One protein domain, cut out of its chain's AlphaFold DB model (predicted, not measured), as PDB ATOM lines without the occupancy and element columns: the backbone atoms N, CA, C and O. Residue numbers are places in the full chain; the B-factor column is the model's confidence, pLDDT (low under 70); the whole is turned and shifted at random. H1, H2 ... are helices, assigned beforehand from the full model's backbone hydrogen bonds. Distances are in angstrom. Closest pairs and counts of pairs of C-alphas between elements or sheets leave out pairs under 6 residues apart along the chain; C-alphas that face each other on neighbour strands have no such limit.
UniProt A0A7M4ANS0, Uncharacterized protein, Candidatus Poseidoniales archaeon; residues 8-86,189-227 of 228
ATOM      1  N   SER A   8       0.643 -22.308 -16.849       81.38
ATOM      2  CA  SER A   8       0.242 -20.952 -17.249       81.38
ATOM      3  C   SER A   8      -1.208 -20.621 -16.875       81.38
ATOM      4  O   SER A   8      -1.494 -19.516 -16.415       81.38
ATOM      5  N   THR A   9      -2.124 -21.585 -17.008       84.44
ATOM      6  CA  THR A   9      -3.528 -21.430 -16.601       84.44
ATOM      7  C   THR A   9      -3.650 -21.288 -15.089       84.44
ATOM      8  O   THR A   9      -4.423 -20.450 -14.624       84.44
ATOM      9  N   ILE A  10      -2.871 -22.065 -14.332       74.94
ATOM     10  CA  ILE A  10      -2.831 -21.999 -12.866       74.94
ATOM     11  C   ILE A  10      -2.289 -20.635 -12.418       74.94
ATOM     12  O   ILE A  10      -2.970 -19.938 -11.668       74.94
ATOM     13  N   LYS A  11      -1.142 -20.190 -12.952       72.56
ATOM     14  CA  LYS A  11      -0.555 -18.873 -12.641       72.56
ATOM     15  C   LYS A  11      -1.514 -17.716 -12.912       72.56
ATOM     16  O   LYS A  11      -1.695 -16.858 -12.055       72.56
ATOM     17  N   ARG A  12      -2.182 -17.716 -14.070       79.00
ATOM     18  CA  ARG A  12      -3.165 -16.678 -14.417       79.00
ATOM     19  C   ARG A  12      -4.342 -16.651 -13.441       79.00
ATOM     20  O   ARG A  12      -4.863 -15.582 -13.146       79.00
ATOM     21  N   ARG A  13      -4.785 -17.811 -12.947       73.38
ATOM     22  CA  ARG A  13      -5.833 -17.880 -11.917       73.38
ATOM     23  C   ARG A  13      -5.330 -17.321 -10.587       73.38
ATOM     24  O   ARG A  13      -6.012 -16.476 -10.030       73.38
ATOM     25  N   MET A  14      -4.129 -17.700 -10.147       66.50
ATOM     26  CA  MET A  14      -3.521 -17.174  -8.915       66.50
ATOM     27  C   MET A  14      -3.399 -15.644  -8.938       66.50
ATOM     28  O   MET A  14      -3.803 -14.994  -7.980       66.50
ATOM     29  N   GLN A  15      -2.928 -15.069 -10.048       66.94
ATOM     30  CA  GLN A  15      -2.805 -13.613 -10.213       66.94
ATOM     31  C   GLN A  15      -4.156 -12.886 -10.192       66.94
ATOM     32  O   GLN A  15      -4.241 -11.771  -9.692       66.94
ATOM     33  N   ARG A  16      -5.230 -13.505 -10.707       66.69
ATOM     34  CA  ARG A  16      -6.587 -12.934 -10.618       66.69
ATOM     35  C   ARG A  16      -7.164 -13.002  -9.207       66.69
ATOM     36  O   ARG A  16      -8.003 -12.176  -8.878       66.69
ATOM     37  N   THR A  17      -6.758 -13.987  -8.409       61.50
ATOM     38  CA  THR A  17      -7.247 -14.156  -7.034       61.50
ATOM     39  C   THR A  17      -6.604 -13.163  -6.064       61.50
ATOM     40  O   THR A  17      -7.270 -12.750  -5.125       61.50
ATOM     41  N   TYR A  18      -5.352 -12.761  -6.305       56.91
ATOM     42  CA  TYR A  18      -4.594 -11.847  -5.441       56.91
ATOM     43  C   TYR A  18      -4.021 -10.671  -6.248       56.91
ATOM     44  O   TYR A  18      -2.806 -10.577  -6.425       56.91
ATOM     45  N   PRO A  19      -4.870  -9.783  -6.798       56.72
ATOM     46  CA  PRO A  19      -4.419  -8.725  -7.703       56.72
ATOM     47  C   PRO A  19      -3.515  -7.688  -7.021       56.72
ATOM     48  O   PRO A  19      -2.723  -7.042  -7.701       56.72
ATOM     49  N   LEU A  20      -3.617  -7.543  -5.696       56.06
ATOM     50  CA  LEU A  20      -2.839  -6.589  -4.902       56.06
ATOM     51  C   LEU A  20      -1.531  -7.178  -4.351       56.06
ATOM     52  O   LEU A  20      -0.629  -6.426  -3.997       56.06
ATOM     53  N   PHE A  21      -1.404  -8.509  -4.301       56.66
ATOM     54  CA  PHE A  21      -0.262  -9.183  -3.688       56.66
ATOM     55  C   PHE A  21       0.283 -10.284  -4.603       56.66
ATOM     56  O   PHE A  21      -0.116 -11.449  -4.535       56.66
ATOM     57  N   ALA A  22       1.231  -9.911  -5.463       58.28
ATOM     58  CA  ALA A  22       2.058 -10.855  -6.200       58.28
ATOM     59  C   ALA A  22       3.458 -10.874  -5.562       58.28
ATOM     60  O   ALA A  22       4.201  -9.911  -5.743       58.28
ATOM     61  N   PRO A  23       3.832 -11.924  -4.806       57.97
ATOM     62  CA  PRO A  23       5.172 -12.006  -4.238       57.97
ATOM     63  C   PRO A  23       6.225 -12.046  -5.351       57.97
ATOM     64  O   PRO A  23       6.041 -12.717  -6.374       57.97
ATOM     65  N   GLU A  24       7.331 -11.331  -5.150       61.16
ATOM     66  CA  GLU A  24       8.450 -11.345  -6.088       61.16
ATOM     67  C   GLU A  24       9.080 -12.746  -6.175       61.16
ATOM     68  O   GLU A  24       9.123 -13.485  -5.186       61.16
ATOM     69  N   PRO A  25       9.601 -13.155  -7.345       50.34
ATOM     70  CA  PRO A  25      10.354 -14.398  -7.456       50.34
ATOM     71  C   PRO A  25      11.519 -14.427  -6.454       50.34
ATOM     72  O   PRO A  25      12.405 -13.584  -6.506       50.34
ATOM     73  N   GLY A  26      11.527 -15.413  -5.551       54.00
ATOM     74  CA  GLY A  26      12.558 -15.540  -4.513       54.00
ATOM     75  C   GLY A  26      12.255 -14.804  -3.204       54.00
ATOM     76  O   GLY A  26      13.062 -14.881  -2.281       54.00
ATOM     77  N   SER A  27      11.094 -14.149  -3.080       56.91
ATOM     78  CA  SER A  27      10.635 -13.596  -1.804       56.91
ATOM     79  C   SER A  27      10.590 -14.691  -0.734       56.91
ATOM     80  O   SER A  27       9.993 -15.754  -0.945       56.91
ATOM     81  N   THR A  28      11.216 -14.444   0.414       55.03
ATOM     82  CA  THR A  28      11.261 -15.396   1.523       55.03
ATOM     83  C   THR A  28       9.872 -15.593   2.123       55.03
ATOM     84  O   THR A  28       9.097 -14.652   2.267       55.03
ATOM     85  N   ALA A  29       9.559 -16.815   2.556       65.00
ATOM     86  CA  ALA A  29       8.277 -17.137   3.192       65.00
ATOM     87  C   ALA A  29       8.110 -16.536   4.611       65.00
ATOM     88  O   ALA A  29       7.191 -16.907   5.339       65.00
ATOM     89  N   SER A  30       9.030 -15.671   5.058       69.69
ATOM     90  CA  SER A  30       9.018 -15.068   6.393       69.69
ATOM     91  C   SER A  30       9.925 -13.836   6.474       69.69
ATOM     92  O   SER A  30      10.849 -13.693   5.669       69.69
ATOM     93  N   PHE A  31       9.683 -12.985   7.474       75.88
ATOM     94  CA  PHE A  31      10.478 -11.794   7.777       75.88
ATOM     95  C   PHE A  31      11.704 -12.120   8.646       75.88
ATOM     96  O   PHE A  31      11.758 -13.140   9.353       75.88
ATOM     97  N   VAL A  32      12.693 -11.223   8.626       75.56
ATOM     98  CA  VAL A  32      13.721 -11.151   9.675       75.56
ATOM     99  C   VAL A  32      13.015 -10.813  10.996       75.56
ATOM    100  O   VAL A  32      12.167  -9.925  11.023       75.56
ATOM    101  N   GLY A  33      13.290 -11.574  12.061       75.56
ATOM    102  CA  GLY A  33      12.527 -11.515  13.323       75.56
ATOM    103  C   GLY A  33      11.270 -12.402  13.361       75.56
ATOM    104  O   GLY A  33      10.630 -12.531  14.400       75.56
ATOM    105  N   GLY A  34      10.941 -13.091  12.261       79.88
ATOM    106  CA  GLY A  34       9.770 -13.966  12.184       79.88
ATOM    107  C   GLY A  34       8.474 -13.219  11.874       79.88
ATOM    108  O   GLY A  34       8.473 -12.044  11.537       79.88
ATOM    109  N   MET A  35       7.340 -13.920  11.939       81.75
ATOM    110  CA  MET A  35       6.038 -13.321  11.602       81.75
ATOM    111  C   MET A  35       5.551 -12.293  12.630       81.75
ATOM    112  O   MET A  35       4.644 -11.529  12.315       81.75
ATOM    113  N   GLN A  36       6.158 -12.238  13.819       85.25
ATOM    114  CA  GLN A  36       5.873 -11.202  14.813       85.25
ATOM    115  C   GLN A  36       6.167  -9.803  14.255       85.25
ATOM    116  O   GLN A  36       5.362  -8.903  14.450       85.25
ATOM    117  N   THR A  37       7.212  -9.662  13.431       88.50
ATOM    118  CA  THR A  37       7.555  -8.412  12.737       88.50
ATOM    119  C   THR A  37       6.384  -7.839  11.932       88.50
ATOM    120  O   THR A  37       6.197  -6.627  11.884       88.50
ATOM    121  N   LEU A  38       5.566  -8.698  11.309       86.94
ATOM    122  CA  LEU A  38       4.367  -8.255  10.591       86.94
ATOM    123  C   LEU A  38       3.318  -7.686  11.553       86.94
ATOM    124  O   LEU A  38       2.708  -6.663  11.258       86.94
ATOM    125  N   VAL A  39       3.093  -8.358  12.682       89.12
ATOM    126  CA  VAL A  39       2.110  -7.936  13.689       89.12
ATOM    127  C   VAL A  39       2.537  -6.617  14.325       89.12
ATOM    128  O   VAL A  39       1.729  -5.695  14.391       89.12
ATOM    129  N   ASP A  40       3.803  -6.505  14.716       91.00
ATOM    130  CA  ASP A  40       4.349  -5.305  15.352       91.00
ATOM    131  C   ASP A  40       4.246  -4.093  14.419       91.00
ATOM    132  O   ASP A  40       3.743  -3.048  14.823       91.00
ATOM    133  N   GLY A  41       4.618  -4.255  13.142       92.19
ATOM    134  CA  GLY A  41       4.497  -3.185  12.149       92.19
ATOM    135  C   GLY A  41       3.047  -2.756  11.887       92.19
ATOM    136  O   GLY A  41       2.781  -1.573  11.677       92.19
ATOM    137  N   LEU A  42       2.085  -3.688  11.934       91.06
ATOM    138  CA  LEU A  42       0.660  -3.349  11.834       91.06
ATOM    139  C   LEU A  42       0.182  -2.559  13.056       91.06
ATOM    140  O   LEU A  42      -0.509  -1.556  12.889       91.06
ATOM    141  N   VAL A  43       0.553  -2.983  14.267       91.88
ATOM    142  CA  VAL A  43       0.192  -2.284  15.511       91.88
ATOM    143  C   VAL A  43       0.787  -0.879  15.536       91.88
ATOM    144  O   VAL A  43       0.069   0.076  15.823       91.88
ATOM    145  N   GLU A  44       2.064  -0.738  15.175       93.12
ATOM    146  CA  GLU A  44       2.728   0.562  15.063       93.12
ATOM    147  C   GLU A  44       1.990   1.472  14.078       93.12
ATOM    148  O   GLU A  44       1.675   2.618  14.399       93.12
ATOM    149  N   ARG A  45       1.658   0.954  12.889       94.38
ATOM    150  CA  ARG A  45       0.983   1.746  11.862       94.38
ATOM    151  C   ARG A  45      -0.419   2.174  12.286       94.38
ATOM    152  O   ARG A  45      -0.802   3.305  12.003       94.38
ATOM    153  N   LEU A  46      -1.168   1.296  12.952       94.44
ATOM    154  CA  LEU A  46      -2.487   1.617  13.499       94.44
ATOM    155  C   LEU A  46      -2.397   2.683  14.596       94.44
ATOM    156  O   LEU A  46      -3.227   3.583  14.621       94.44
ATOM    157  N   GLY A  47      -1.369   2.630  15.448       92.75
ATOM    158  CA  GLY A  47      -1.145   3.618  16.506       92.75
ATOM    159  C   GLY A  47      -0.803   5.029  16.008       92.75
ATOM    160  O   GLY A  47      -0.863   5.973  16.787       92.75
ATOM    161  N   GLN A  48      -0.459   5.188  14.726       95.31
ATOM    162  CA  GLN A  48      -0.210   6.489  14.089       95.31
ATOM    163  C   GLN A  48      -1.473   7.121  13.479       95.31
ATOM    164  O   GLN A  48      -1.386   8.205  12.905       95.31
ATOM    165  N   LEU A  49      -2.620   6.437  13.517       96.50
ATOM    166  CA  LEU A  49      -3.869   6.929  12.940       96.50
ATOM    167  C   LEU A  49      -4.723   7.596  14.023       96.50
ATOM    168  O   LEU A  49      -5.196   6.927  14.937       96.50
ATOM    169  N   ASP A  50      -4.990   8.896  13.877       95.69
ATOM    170  CA  ASP A  50      -5.751   9.694  14.858       95.69
ATOM    171  C   ASP A  50      -7.192   9.197  15.079       95.69
ATOM    172  O   ASP A  50      -7.838   9.522  16.073       95.69
ATOM    173  N   ASN A  51      -7.718   8.419  14.131       93.81
ATOM    174  CA  ASN A  51      -9.063   7.856  14.151       93.81
ATOM    175  C   ASN A  51      -9.106   6.382  14.593       93.81
ATOM    176  O   ASN A  51     -10.134   5.728  14.402       93.81
ATOM    177  N   VAL A  52      -8.011   5.843  15.136       94.50
ATOM    178  CA  VAL A  52      -7.926   4.457  15.608       94.50
ATOM    179  C   VAL A  52      -7.537   4.424  17.080       94.50
ATOM    180  O   VAL A  52      -6.522   4.973  17.492       94.50
ATOM    181  N   GLU A  53      -8.330   3.709  17.874       91.31
ATOM    182  CA  GLU A  53      -8.016   3.382  19.263       91.31
ATOM    183  C   GLU A  53      -7.737   1.878  19.369       91.31
ATOM    184  O   GLU A  53      -8.527   1.057  18.895       91.31
ATOM    185  N   VAL A  54      -6.620   1.504  20.000       90.38
ATOM    186  CA  VAL A  54      -6.264   0.101  20.257       90.38
ATOM    187  C   VAL A  54      -6.324  -0.164  21.757       90.38
ATOM    188  O   VAL A  54      -5.567   0.417  22.531       90.38
ATOM    189  N   THR A  55      -7.202  -1.079  22.169       88.81
ATOM    190  CA  THR A  55      -7.351  -1.494  23.570       88.81
ATOM    191  C   THR A  55      -6.864  -2.934  23.748       88.81
ATOM    192  O   THR A  55      -7.356  -3.846  23.082       88.81
ATOM    193  N   PHE A  56      -5.925  -3.154  24.670       88.94
ATOM    194  CA  PHE A  56      -5.445  -4.487  25.052       88.94
ATOM    195  C   PHE A  56      -6.087  -4.950  26.363       88.94
ATOM    196  O   PHE A  56      -6.470  -4.129  27.191       88.94
ATOM    197  N   GLY A  57      -6.192  -6.269  26.558       87.00
ATOM    198  CA  GLY A  57      -6.750  -6.847  27.789       87.00
ATOM    199  C   GLY A  57      -8.248  -6.593  27.983       87.00
ATOM    200  O   GLY A  57      -8.749  -6.748  29.090       87.00
ATOM    201  N   ALA A  58      -8.959  -6.188  26.927       86.88
ATOM    202  CA  ALA A  58     -10.402  -6.032  26.968       86.88
ATOM    203  C   ALA A  58     -11.084  -7.408  26.994       86.88
ATOM    204  O   ALA A  58     -10.826  -8.253  26.133       86.88
ATOM    205  N   GLU A  59     -11.980  -7.608  27.955       86.25
ATOM    206  CA  GLU A  59     -12.843  -8.785  28.024       86.25
ATOM    207  C   GLU A  59     -14.173  -8.460  27.344       86.25
ATOM    208  O   GLU A  59     -14.930  -7.599  27.790       86.25
ATOM    209  N   VAL A  60     -14.422  -9.100  26.201       87.44
ATOM    210  CA  VAL A  60     -15.623  -8.881  25.392       87.44
ATOM    211  C   VAL A  60     -16.147 -10.231  24.924       87.44
ATOM    212  O   VAL A  60     -15.516 -10.908  24.113       87.44
ATOM    213  N   ASP A  61     -17.334 -10.597  25.403       86.56
ATOM    214  CA  ASP A  61     -17.871 -11.949  25.217       86.56
ATOM    215  C   ASP A  61     -18.648 -12.134  23.908       86.56
ATOM    216  O   ASP A  61     -18.841 -13.258  23.439       86.56
ATOM    217  N   SER A  62     -19.128 -11.044  23.298       92.06
ATOM    218  CA  SER A  62     -19.911 -11.123  22.063       92.06
ATOM    219  C   SER A  62     -19.882  -9.833  21.229       92.06
ATOM    220  O   SER A  62     -19.657  -8.749  21.774       92.06
ATOM    221  N   PRO A  63     -20.206  -9.913  19.920       93.94
ATOM    222  CA  PRO A  63     -20.368  -8.733  19.067       93.94
ATOM    223  C   PRO A  63     -21.420  -7.742  19.580       93.94
ATOM    224  O   PRO A  63     -21.247  -6.539  19.429       93.94
ATOM    225  N   HIS A  64     -22.507  -8.238  20.184       94.69
ATOM    226  CA  HIS A  64     -23.585  -7.393  20.708       94.69
ATOM    227  C   HIS A  64     -23.128  -6.620  21.945       94.69
ATOM    228  O   HIS A  64     -23.342  -5.416  22.013       94.69
ATOM    229  N   ALA A  65     -22.429  -7.292  22.867       93.62
ATOM    230  CA  ALA A  65     -21.857  -6.646  24.046       93.62
ATOM    231  C   ALA A  65     -20.835  -5.567  23.656       93.62
ATOM    232  O   ALA A  65     -20.827  -4.486  24.237       93.62
ATOM    233  N   LEU A  66     -20.015  -5.822  22.628       94.19
ATOM    234  CA  LEU A  66     -19.087  -4.818  22.100       94.19
ATOM    235  C   LEU A  66     -19.817  -3.597  21.535       94.19
ATOM    236  O   LEU A  66     -19.439  -2.462  21.820       94.19
ATOM    237  N   ALA A  67     -20.841  -3.842  20.715       96.00
ATOM    238  CA  ALA A  67     -21.630  -2.799  20.074       96.00
ATOM    239  C   ALA A  67     -22.319  -1.903  21.112       96.00
ATOM    240  O   ALA A  67     -22.232  -0.679  21.022       96.00
ATOM    241  N   GLU A  68     -22.923  -2.509  22.137       94.75
ATOM    242  CA  GLU A  68     -23.540  -1.805  23.262       94.75
ATOM    243  C   GLU A  68     -22.510  -0.982  24.046       94.75
ATOM    244  O   GLU A  68     -22.693   0.221  24.219       94.75
ATOM    245  N   ALA A  69     -21.384  -1.590  24.436       92.81
ATOM    246  CA  ALA A  69     -20.333  -0.919  25.203       92.81
ATOM    247  C   ALA A  69     -19.703   0.272  24.460       92.81
ATOM    248  O   ALA A  69     -19.251   1.229  25.089       92.81
ATOM    249  N   LYS A  70     -19.658   0.223  23.124       92.44
ATOM    250  CA  LYS A  70     -19.130   1.304  22.278       92.44
ATOM    251  C   LYS A  70     -20.218   2.243  21.742       92.44
ATOM    252  O   LYS A  70     -19.878   3.216  21.076       92.44
ATOM    253  N   GLY A  71     -21.497   1.990  22.029       94.88
ATOM    254  CA  GLY A  71     -22.616   2.817  21.568       94.88
ATOM    255  C   GLY A  71     -22.786   2.838  20.044       94.88
ATOM    256  O   GLY A  71     -23.197   3.855  19.487       94.88
ATOM    257  N   VAL A  72     -22.450   1.742  19.358       95.25
ATOM    258  CA  VAL A  72     -22.505   1.628  17.890       95.25
ATOM    259  C   VAL A  72     -23.486   0.537  17.442       95.25
ATOM    260  O   VAL A  72     -23.762  -0.393  18.197       95.25
ATOM    261  N   PRO A  73     -24.018   0.587  16.205       96.12
ATOM    262  CA  PRO A  73     -24.824  -0.508  15.669       96.12
ATOM    263  C   PRO A  73     -24.009  -1.800  15.548       96.12
ATOM    264  O   PRO A  73     -22.869  -1.774  15.081       96.12
ATOM    265  N   VAL A  74     -24.612  -2.951  15.857       96.12
ATOM    266  CA  VAL A  74     -23.946  -4.266  15.727       96.12
ATOM    267  C   VAL A  74     -23.471  -4.561  14.297       96.12
ATOM    268  O   VAL A  74     -22.444  -5.209  14.107       96.12
ATOM    269  N   SER A  75     -24.133  -3.989  13.287       93.50
ATOM    270  CA  SER A  75     -23.737  -4.088  11.876       93.50
ATOM    271  C   SER A  75     -22.383  -3.452  11.556       93.50
ATOM    272  O   SER A  75     -21.780  -3.808  10.548       93.50
ATOM    273  N   SER A  76     -21.885  -2.554  12.413       92.56
ATOM    274  CA  SER A  76     -20.549  -1.953  12.287       92.56
ATOM    275  C   SER A  76     -19.427  -2.824  12.862       92.56
ATOM    276  O   SER A  76     -18.250  -2.537  12.651       92.56
ATOM    277  N   VAL A  77     -19.763  -3.904  13.575       94.12
ATOM    278  CA  VAL A  77     -18.773  -4.770  14.218       94.12
ATOM    279  C   VAL A  77     -18.169  -5.742  13.205       94.12
ATOM    280  O   VAL A  77     -18.875  -6.502  12.534       94.12
ATOM    281  N   VAL A  78     -16.835  -5.772  13.158       92.50
ATOM    282  CA  VAL A  78     -16.052  -6.846  12.536       92.50
ATOM    283  C   VAL A  78     -15.531  -7.755  13.643       92.50
ATOM    284  O   VAL A  78     -14.681  -7.369  14.441       92.50
ATOM    285  N   TRP A  79     -16.066  -8.971  13.716       92.12
ATOM    286  CA  TRP A  79     -15.766  -9.922  14.776       92.12
ATOM    287  C   TRP A  79     -14.743 -10.967  14.324       92.12
ATOM    288  O   TRP A  79     -15.048 -11.845  13.510       92.12
ATOM    289  N   CYS A  80     -13.539 -10.886  14.898       90.31
ATOM    290  CA  CYS A  80     -12.408 -11.768  14.584       90.31
ATOM    291  C   CYS A  80     -12.155 -12.873  15.625       90.31
ATOM    292  O   CYS A  80     -11.220 -13.661  15.481       90.31
ATOM    293  N   ALA A  81     -12.969 -12.935  16.681       88.44
ATOM    294  CA  ALA A  81     -12.869 -13.903  17.773       88.44
ATOM    295  C   ALA A  81     -13.815 -15.107  17.546       88.44
ATOM    296  O   ALA A  81     -14.707 -15.030  16.695       88.44
ATOM    297  N   PRO A  82     -13.658 -16.240  18.258       83.75
ATOM    298  CA  PRO A  82     -14.537 -17.395  18.086       83.75
ATOM    299  C   PRO A  82     -15.923 -17.144  18.701       83.75
ATOM    300  O   PRO A  82     -16.028 -16.667  19.825       83.75
ATOM    301  N   LEU A  83     -16.998 -17.517  18.000       79.38
ATOM    302  CA  LEU A  83     -18.377 -17.454  18.517       79.38
ATOM    303  C   LEU A  83     -18.740 -18.745  19.260       79.38
ATOM    304  O   LEU A  83     -19.364 -19.635  18.685       79.38
ATOM    305  N   GLY A  84     -18.304 -18.876  20.514       75.81
ATOM    306  CA  GLY A  84     -18.728 -19.992  21.374       75.81
ATOM    307  C   GLY A  84     -18.304 -21.374  20.866       75.81
ATOM    308  O   GLY A  84     -18.986 -22.369  21.100       75.81
ATOM    309  N   ARG A  85     -17.189 -21.449  20.132       81.06
ATOM    310  CA  ARG A  85     -16.648 -22.719  19.645       81.06
ATOM    311  C   ARG A  85     -16.174 -23.548  20.846       81.06
ATOM    312  O   ARG A  85     -15.285 -23.081  21.564       81.06
ATOM    313  N   PRO A  86     -16.711 -24.759  21.056       82.25
ATOM    314  CA  PRO A  86     -16.380 -25.532  22.237       82.25
ATOM    315  C   PRO A  86     -14.961 -26.127  22.116       82.25
ATOM    316  O   PRO A  86     -14.433 -26.232  20.999       82.25
ATOM    317  N   SER A 189     -17.885 -31.568   9.133       85.38
ATOM    318  CA  SER A 189     -18.808 -31.653   7.999       85.38
ATOM    319  C   SER A 189     -20.012 -30.727   8.209       85.38
ATOM    320  O   SER A 189     -20.528 -30.614   9.320       85.38
ATOM    321  N   GLY A 190     -20.432 -30.029   7.152       84.12
ATOM    322  CA  GLY A 190     -21.525 -29.053   7.211       84.12
ATOM    323  C   GLY A 190     -21.150 -27.679   7.787       84.12
ATOM    324  O   GLY A 190     -21.990 -26.785   7.774       84.12
ATOM    325  N   TYR A 191     -19.904 -27.459   8.222       84.50
ATOM    326  CA  TYR A 191     -19.490 -26.190   8.835       84.50
ATOM    327  C   TYR A 191     -19.702 -24.961   7.934       84.50
ATOM    328  O   TYR A 191     -20.158 -23.925   8.395       84.50
ATOM    329  N   MET A 192     -19.424 -25.061   6.633       80.62
ATOM    330  CA  MET A 192     -19.675 -23.935   5.719       80.62
ATOM    331  C   MET A 192     -21.169 -23.601   5.609       80.62
ATOM    332  O   MET A 192     -21.522 -22.431   5.532       80.62
ATOM    333  N   ALA A 193     -22.044 -24.610   5.658       82.50
ATOM    334  CA  ALA A 193     -23.488 -24.398   5.627       82.50
ATOM    335  C   ALA A 193     -23.995 -23.754   6.926       82.50
ATOM    336  O   ALA A 193     -24.915 -22.950   6.886       82.50
ATOM    337  N   SER A 194     -23.371 -24.043   8.075       79.19
ATOM    338  CA  SER A 194     -23.734 -23.387   9.340       79.19
ATOM    339  C   SER A 194     -23.295 -21.921   9.422       79.19
ATOM    340  O   SER A 194     -23.754 -21.188  10.301       79.19
ATOM    341  N   LEU A 195     -22.414 -21.476   8.521       78.06
ATOM    342  CA  LEU A 195     -22.052 -20.069   8.376       78.06
ATOM    343  C   LEU A 195     -22.985 -19.298   7.437       78.06
ATOM    344  O   LEU A 195     -22.937 -18.067   7.459       78.06
ATOM    345  N   ASP A 196     -23.808 -19.987   6.644       75.00
ATOM    346  CA  ASP A 196     -24.748 -19.360   5.721       75.00
ATOM    347  C   ASP A 196     -25.932 -18.777   6.502       75.00
ATOM    348  O   ASP A 196     -26.845 -19.476   6.944       75.00
ATOM    349  N   VAL A 197     -25.865 -17.470   6.734       69.44
ATOM    350  CA  VAL A 197     -26.939 -16.690   7.341       69.44
ATOM    351  C   VAL A 197     -27.359 -15.674   6.293       69.44
ATOM    352  O   VAL A 197     -26.542 -14.861   5.869       69.44
ATOM    353  N   SER A 198     -28.629 -15.709   5.885       61.72
ATOM    354  CA  SER A 198     -29.162 -14.859   4.809       61.72
ATOM    355  C   SER A 198     -28.937 -13.362   5.049       61.72
ATOM    356  O   SER A 198     -28.785 -12.609   4.089       61.72
ATOM    357  N   GLN A 199     -28.877 -12.933   6.316       67.81
ATOM    358  CA  GLN A 199     -28.501 -11.582   6.740       67.81
ATOM    359  C   GLN A 199     -27.769 -11.630   8.092       67.81
ATOM    360  O   GLN A 199     -28.413 -11.647   9.144       67.81
ATOM    361  N   PRO A 200     -26.427 -11.694   8.116       80.75
ATOM    362  CA  PRO A 200     -25.697 -11.664   9.373       80.75
ATOM    363  C   PRO A 200     -25.776 -10.259   9.991       80.75
ATOM    364  O   PRO A 200     -25.568  -9.259   9.311       80.75
ATOM    365  N   ALA A 201     -26.045 -10.182  11.297       89.25
ATOM    366  CA  ALA A 201     -26.153  -8.909  12.020       89.25
ATOM    367  C   ALA A 201     -24.815  -8.153  12.159       89.25
ATOM    368  O   ALA A 201     -24.817  -6.988  12.528       89.25
ATOM    369  N   PHE A 202     -23.684  -8.811  11.889       91.56
ATOM    370  CA  PHE A 202     -22.322  -8.279  11.978       91.56
ATOM    371  C   PHE A 202     -21.406  -9.010  10.990       91.56
ATOM    372  O   PHE A 202     -21.742 -10.093  10.496       91.56
ATOM    373  N   THR A 203     -20.222  -8.457  10.731       90.50
ATOM    374  CA  THR A 203     -19.227  -9.090   9.855       90.50
ATOM    375  C   THR A 203     -18.371 -10.074  10.646       90.50
ATOM    376  O   THR A 203     -17.860  -9.746  11.713       90.50
ATOM    377  N   ARG A 204     -18.186 -11.288  10.124       88.88
ATOM    378  CA  ARG A 204     -17.260 -12.293  10.670       88.88
ATOM    379  C   ARG A 204     -15.985 -12.285   9.839       88.88
ATOM    380  O   ARG A 204     -16.083 -12.205   8.617       88.88
ATOM    381  N   ALA A 205     -14.827 -12.372  10.483       88.81
ATOM    382  CA  ALA A 205     -13.550 -12.408   9.781       88.81
ATOM    383  C   ALA A 205     -12.510 -13.252  10.518       88.81
ATOM    384  O   ALA A 205     -12.557 -13.439  11.732       88.81
ATOM    385  N   GLY A 206     -11.530 -13.750   9.780       87.19
ATOM    386  CA  GLY A 206     -10.353 -14.401  10.313       87.19
ATOM    387  C   GLY A 206     -10.473 -15.911  10.473       87.19
ATOM    388  O   GLY A 206     -11.430 -16.581  10.073       87.19
ATOM    389  N   TRP A 207      -9.431 -16.458  11.091       88.06
ATOM    390  CA  TRP A 207      -9.117 -17.885  11.072       88.06
ATOM    391  C   TRP A 207     -10.107 -18.812  11.784       88.06
ATOM    392  O   TRP A 207      -9.910 -20.023  11.766       88.06
ATOM    393  N   PHE A 208     -11.144 -18.267  12.426       85.44
ATOM    394  CA  PHE A 208     -12.214 -19.041  13.052       85.44
ATOM    395  C   PHE A 208     -13.366 -19.354  12.097       85.44
ATOM    396  O   PHE A 208     -14.203 -20.176  12.480       85.44
ATOM    397  N   TYR A 209     -13.402 -18.723  10.913       84.56
ATOM    398  CA  TYR A 209     -14.519 -18.767   9.961       84.56
ATOM    399  C   TYR A 209     -14.119 -19.278   8.580       84.56
ATOM    400  O   TYR A 209     -14.710 -20.229   8.078       84.56
ATOM    401  N   SER A 210     -13.128 -18.652   7.948       74.88
ATOM    402  CA  SER A 210     -12.872 -18.809   6.509       74.88
ATOM    403  C   SER A 210     -11.703 -19.743   6.175       74.88
ATOM    404  O   SER A 210     -11.526 -20.133   5.020       74.88
ATOM    405  N   GLY A 211     -10.908 -20.135   7.174       80.62
ATOM    406  CA  GLY A 211      -9.774 -21.045   7.021       80.62
ATOM    407  C   GLY A 211      -8.580 -20.670   7.898       80.62
ATOM    408  O   GLY A 211      -8.465 -19.549   8.367       80.62
ATOM    409  N   VAL A 212      -7.672 -21.620   8.131       81.75
ATOM    410  CA  VAL A 212      -6.583 -21.463   9.121       81.75
ATOM    411  C   VAL A 212      -5.279 -20.885   8.562       81.75
ATOM    412  O   VAL A 212      -4.344 -20.656   9.325       81.75
ATOM    413  N   SER A 213      -5.172 -20.667   7.248       80.88
ATOM    414  CA  SER A 213      -3.966 -20.077   6.662       80.88
ATOM    415  C   SER A 213      -3.995 -18.553   6.762       80.88
ATOM    416  O   SER A 213      -5.034 -17.923   6.566       80.88
ATOM    417  N   VAL A 214      -2.824 -17.947   6.977       80.25
ATOM    418  CA  VAL A 214      -2.660 -16.481   6.959       80.25
ATOM    419  C   VAL A 214      -3.169 -15.891   5.642       80.25
ATOM    420  O   VAL A 214      -3.835 -14.863   5.639       80.25
ATOM    421  N   THR A 215      -2.935 -16.577   4.523       77.31
ATOM    422  CA  THR A 215      -3.414 -16.145   3.205       77.31
ATOM    423  C   THR A 215      -4.936 -16.079   3.113       77.31
ATOM    424  O   THR A 215      -5.450 -15.153   2.495       77.31
ATOM    425  N   HIS A 216      -5.671 -17.008   3.736       77.19
ATOM    426  CA  HIS A 216      -7.134 -16.941   3.766       77.19
ATOM    427  C   HIS A 216      -7.618 -15.748   4.584       77.19
ATOM    428  O   HIS A 216      -8.509 -15.036   4.130       77.19
ATOM    429  N   VAL A 217      -6.990 -15.503   5.738       82.50
ATOM    430  CA  VAL A 217      -7.320 -14.372   6.615       82.50
ATOM    431  C   VAL A 217      -7.091 -13.038   5.901       82.50
ATOM    432  O   VAL A 217      -7.974 -12.186   5.905       82.50
ATOM    433  N   VAL A 218      -5.949 -12.874   5.229       81.94
ATOM    434  CA  VAL A 218      -5.645 -11.653   4.463       81.94
ATOM    435  C   VAL A 218      -6.620 -11.482   3.293       81.94
ATOM    436  O   VAL A 218      -7.210 -10.419   3.138       81.94
ATOM    437  N   ALA A 219      -6.876 -12.541   2.519       79.31
ATOM    438  CA  ALA A 219      -7.817 -12.490   1.395       79.31
ATOM    439  C   ALA A 219      -9.260 -12.185   1.822       79.31
ATOM    440  O   ALA A 219     -10.068 -11.681   1.040       79.31
ATOM    441  N   GLU A 220      -9.644 -12.605   3.024       83.19
ATOM    442  CA  GLU A 220     -10.939 -12.275   3.608       83.19
ATOM    443  C   GLU A 220     -10.997 -10.809   4.028       83.19
ATOM    444  O   GLU A 220     -11.966 -10.136   3.682       83.19
ATOM    445  N   ALA A 221      -9.954 -10.298   4.686       85.00
ATOM    446  CA  ALA A 221      -9.862  -8.887   5.042       85.00
ATOM    447  C   ALA A 221      -9.978  -7.983   3.801       85.00
ATOM    448  O   ALA A 221     -10.792  -7.063   3.793       85.00
ATOM    449  N   GLU A 222      -9.264  -8.300   2.716       83.00
ATOM    450  CA  GLU A 222      -9.369  -7.569   1.442       83.00
ATOM    451  C   GLU A 222     -10.795  -7.589   0.871       83.00
ATOM    452  O   GLU A 222     -11.313  -6.565   0.424       83.00
ATOM    453  N   ARG A 223     -11.469  -8.747   0.917       81.25
ATOM    454  CA  ARG A 223     -12.857  -8.881   0.446       81.25
ATOM    455  C   ARG A 223     -13.853  -8.096   1.291       81.25
ATOM    456  O   ARG A 223     -14.860  -7.659   0.745       81.25
ATOM    457  N   ILE A 224     -13.614  -7.966   2.593       84.00
ATOM    458  CA  ILE A 224     -14.454  -7.164   3.486       84.00
ATOM    459  C   ILE A 224     -14.275  -5.686   3.155       84.00
ATOM    460  O   ILE A 224     -15.272  -5.007   2.941       84.00
ATOM    461  N   VAL A 225     -13.030  -5.216   3.040       83.38
ATOM    462  CA  VAL A 225     -12.735  -3.818   2.692       83.38
ATOM    463  C   VAL A 225     -13.357  -3.441   1.349       83.38
ATOM    464  O   VAL A 225     -13.972  -2.394   1.256       83.38
ATOM    465  N   ALA A 226     -13.303  -4.315   0.339       76.75
ATOM    466  CA  ALA A 226     -13.890  -4.049  -0.979       76.75
ATOM    467  C   ALA A 226     -15.432  -3.925  -1.003       76.75
ATOM    468  O   ALA A 226     -16.000  -3.647  -2.060       76.75
ATOM    469  N   ARG A 227     -16.127  -4.198   0.111       73.25
ATOM    470  CA  ARG A 227     -17.586  -4.025   0.244       73.25
ATOM    471  C   ARG A 227     -17.982  -2.660   0.807       73.25
ATOM    472  O   ARG A 227     -19.174  -2.356   0.788       73.25
TER     473      ARG A 227
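What this domain is: This is residues 8 to 86 and 189 to 227 of the 228 residues of an uncharacterized protein of Candidatus Poseidoniales archaeon (UniProt A0A7M4ANS0). This part has little regular structure: a loose frame of long links, with H1, H2, H3 and H4 spread round H5 and no helix touching another. Residues 8 to 13 of H1 stick out. The 118 printed residues include five named helices, H1 to H5, and no named strand: all helix, 46 residues in named elements, radius of gyration of the C-alphas 17.2 A, spans 49 by 39 by 29 A.

How they stand to each other: Look for H1 at residues 8 to 17, H2 at 36 to 47, H3 at 63 to 70, H4 at 191 to 194 and H5 at 214 to 225; each is apart from the others. Every O i to N i+4 pair is within hydrogen-bond range in H1, H2, H3 and H5; H4 is too short for one.

Where its parts are: Find C-alpha 8 at (0.242, -20.952, -17.249), where H1 begins, 14.4 A long. H2 spans 16.5 A, H3 10.6 A, H4 5.1 A and H5 16.7 A, ending at C-alpha 225, (-12.735, -3.818, 2.692).

The domain as a whole: Residues 87 to 188 are not printed; C-alphas 86 and 189 are 15.7 A apart. The links printed whole are long. Residues 14 to 30 and 197 to 199 have pLDDT under 70.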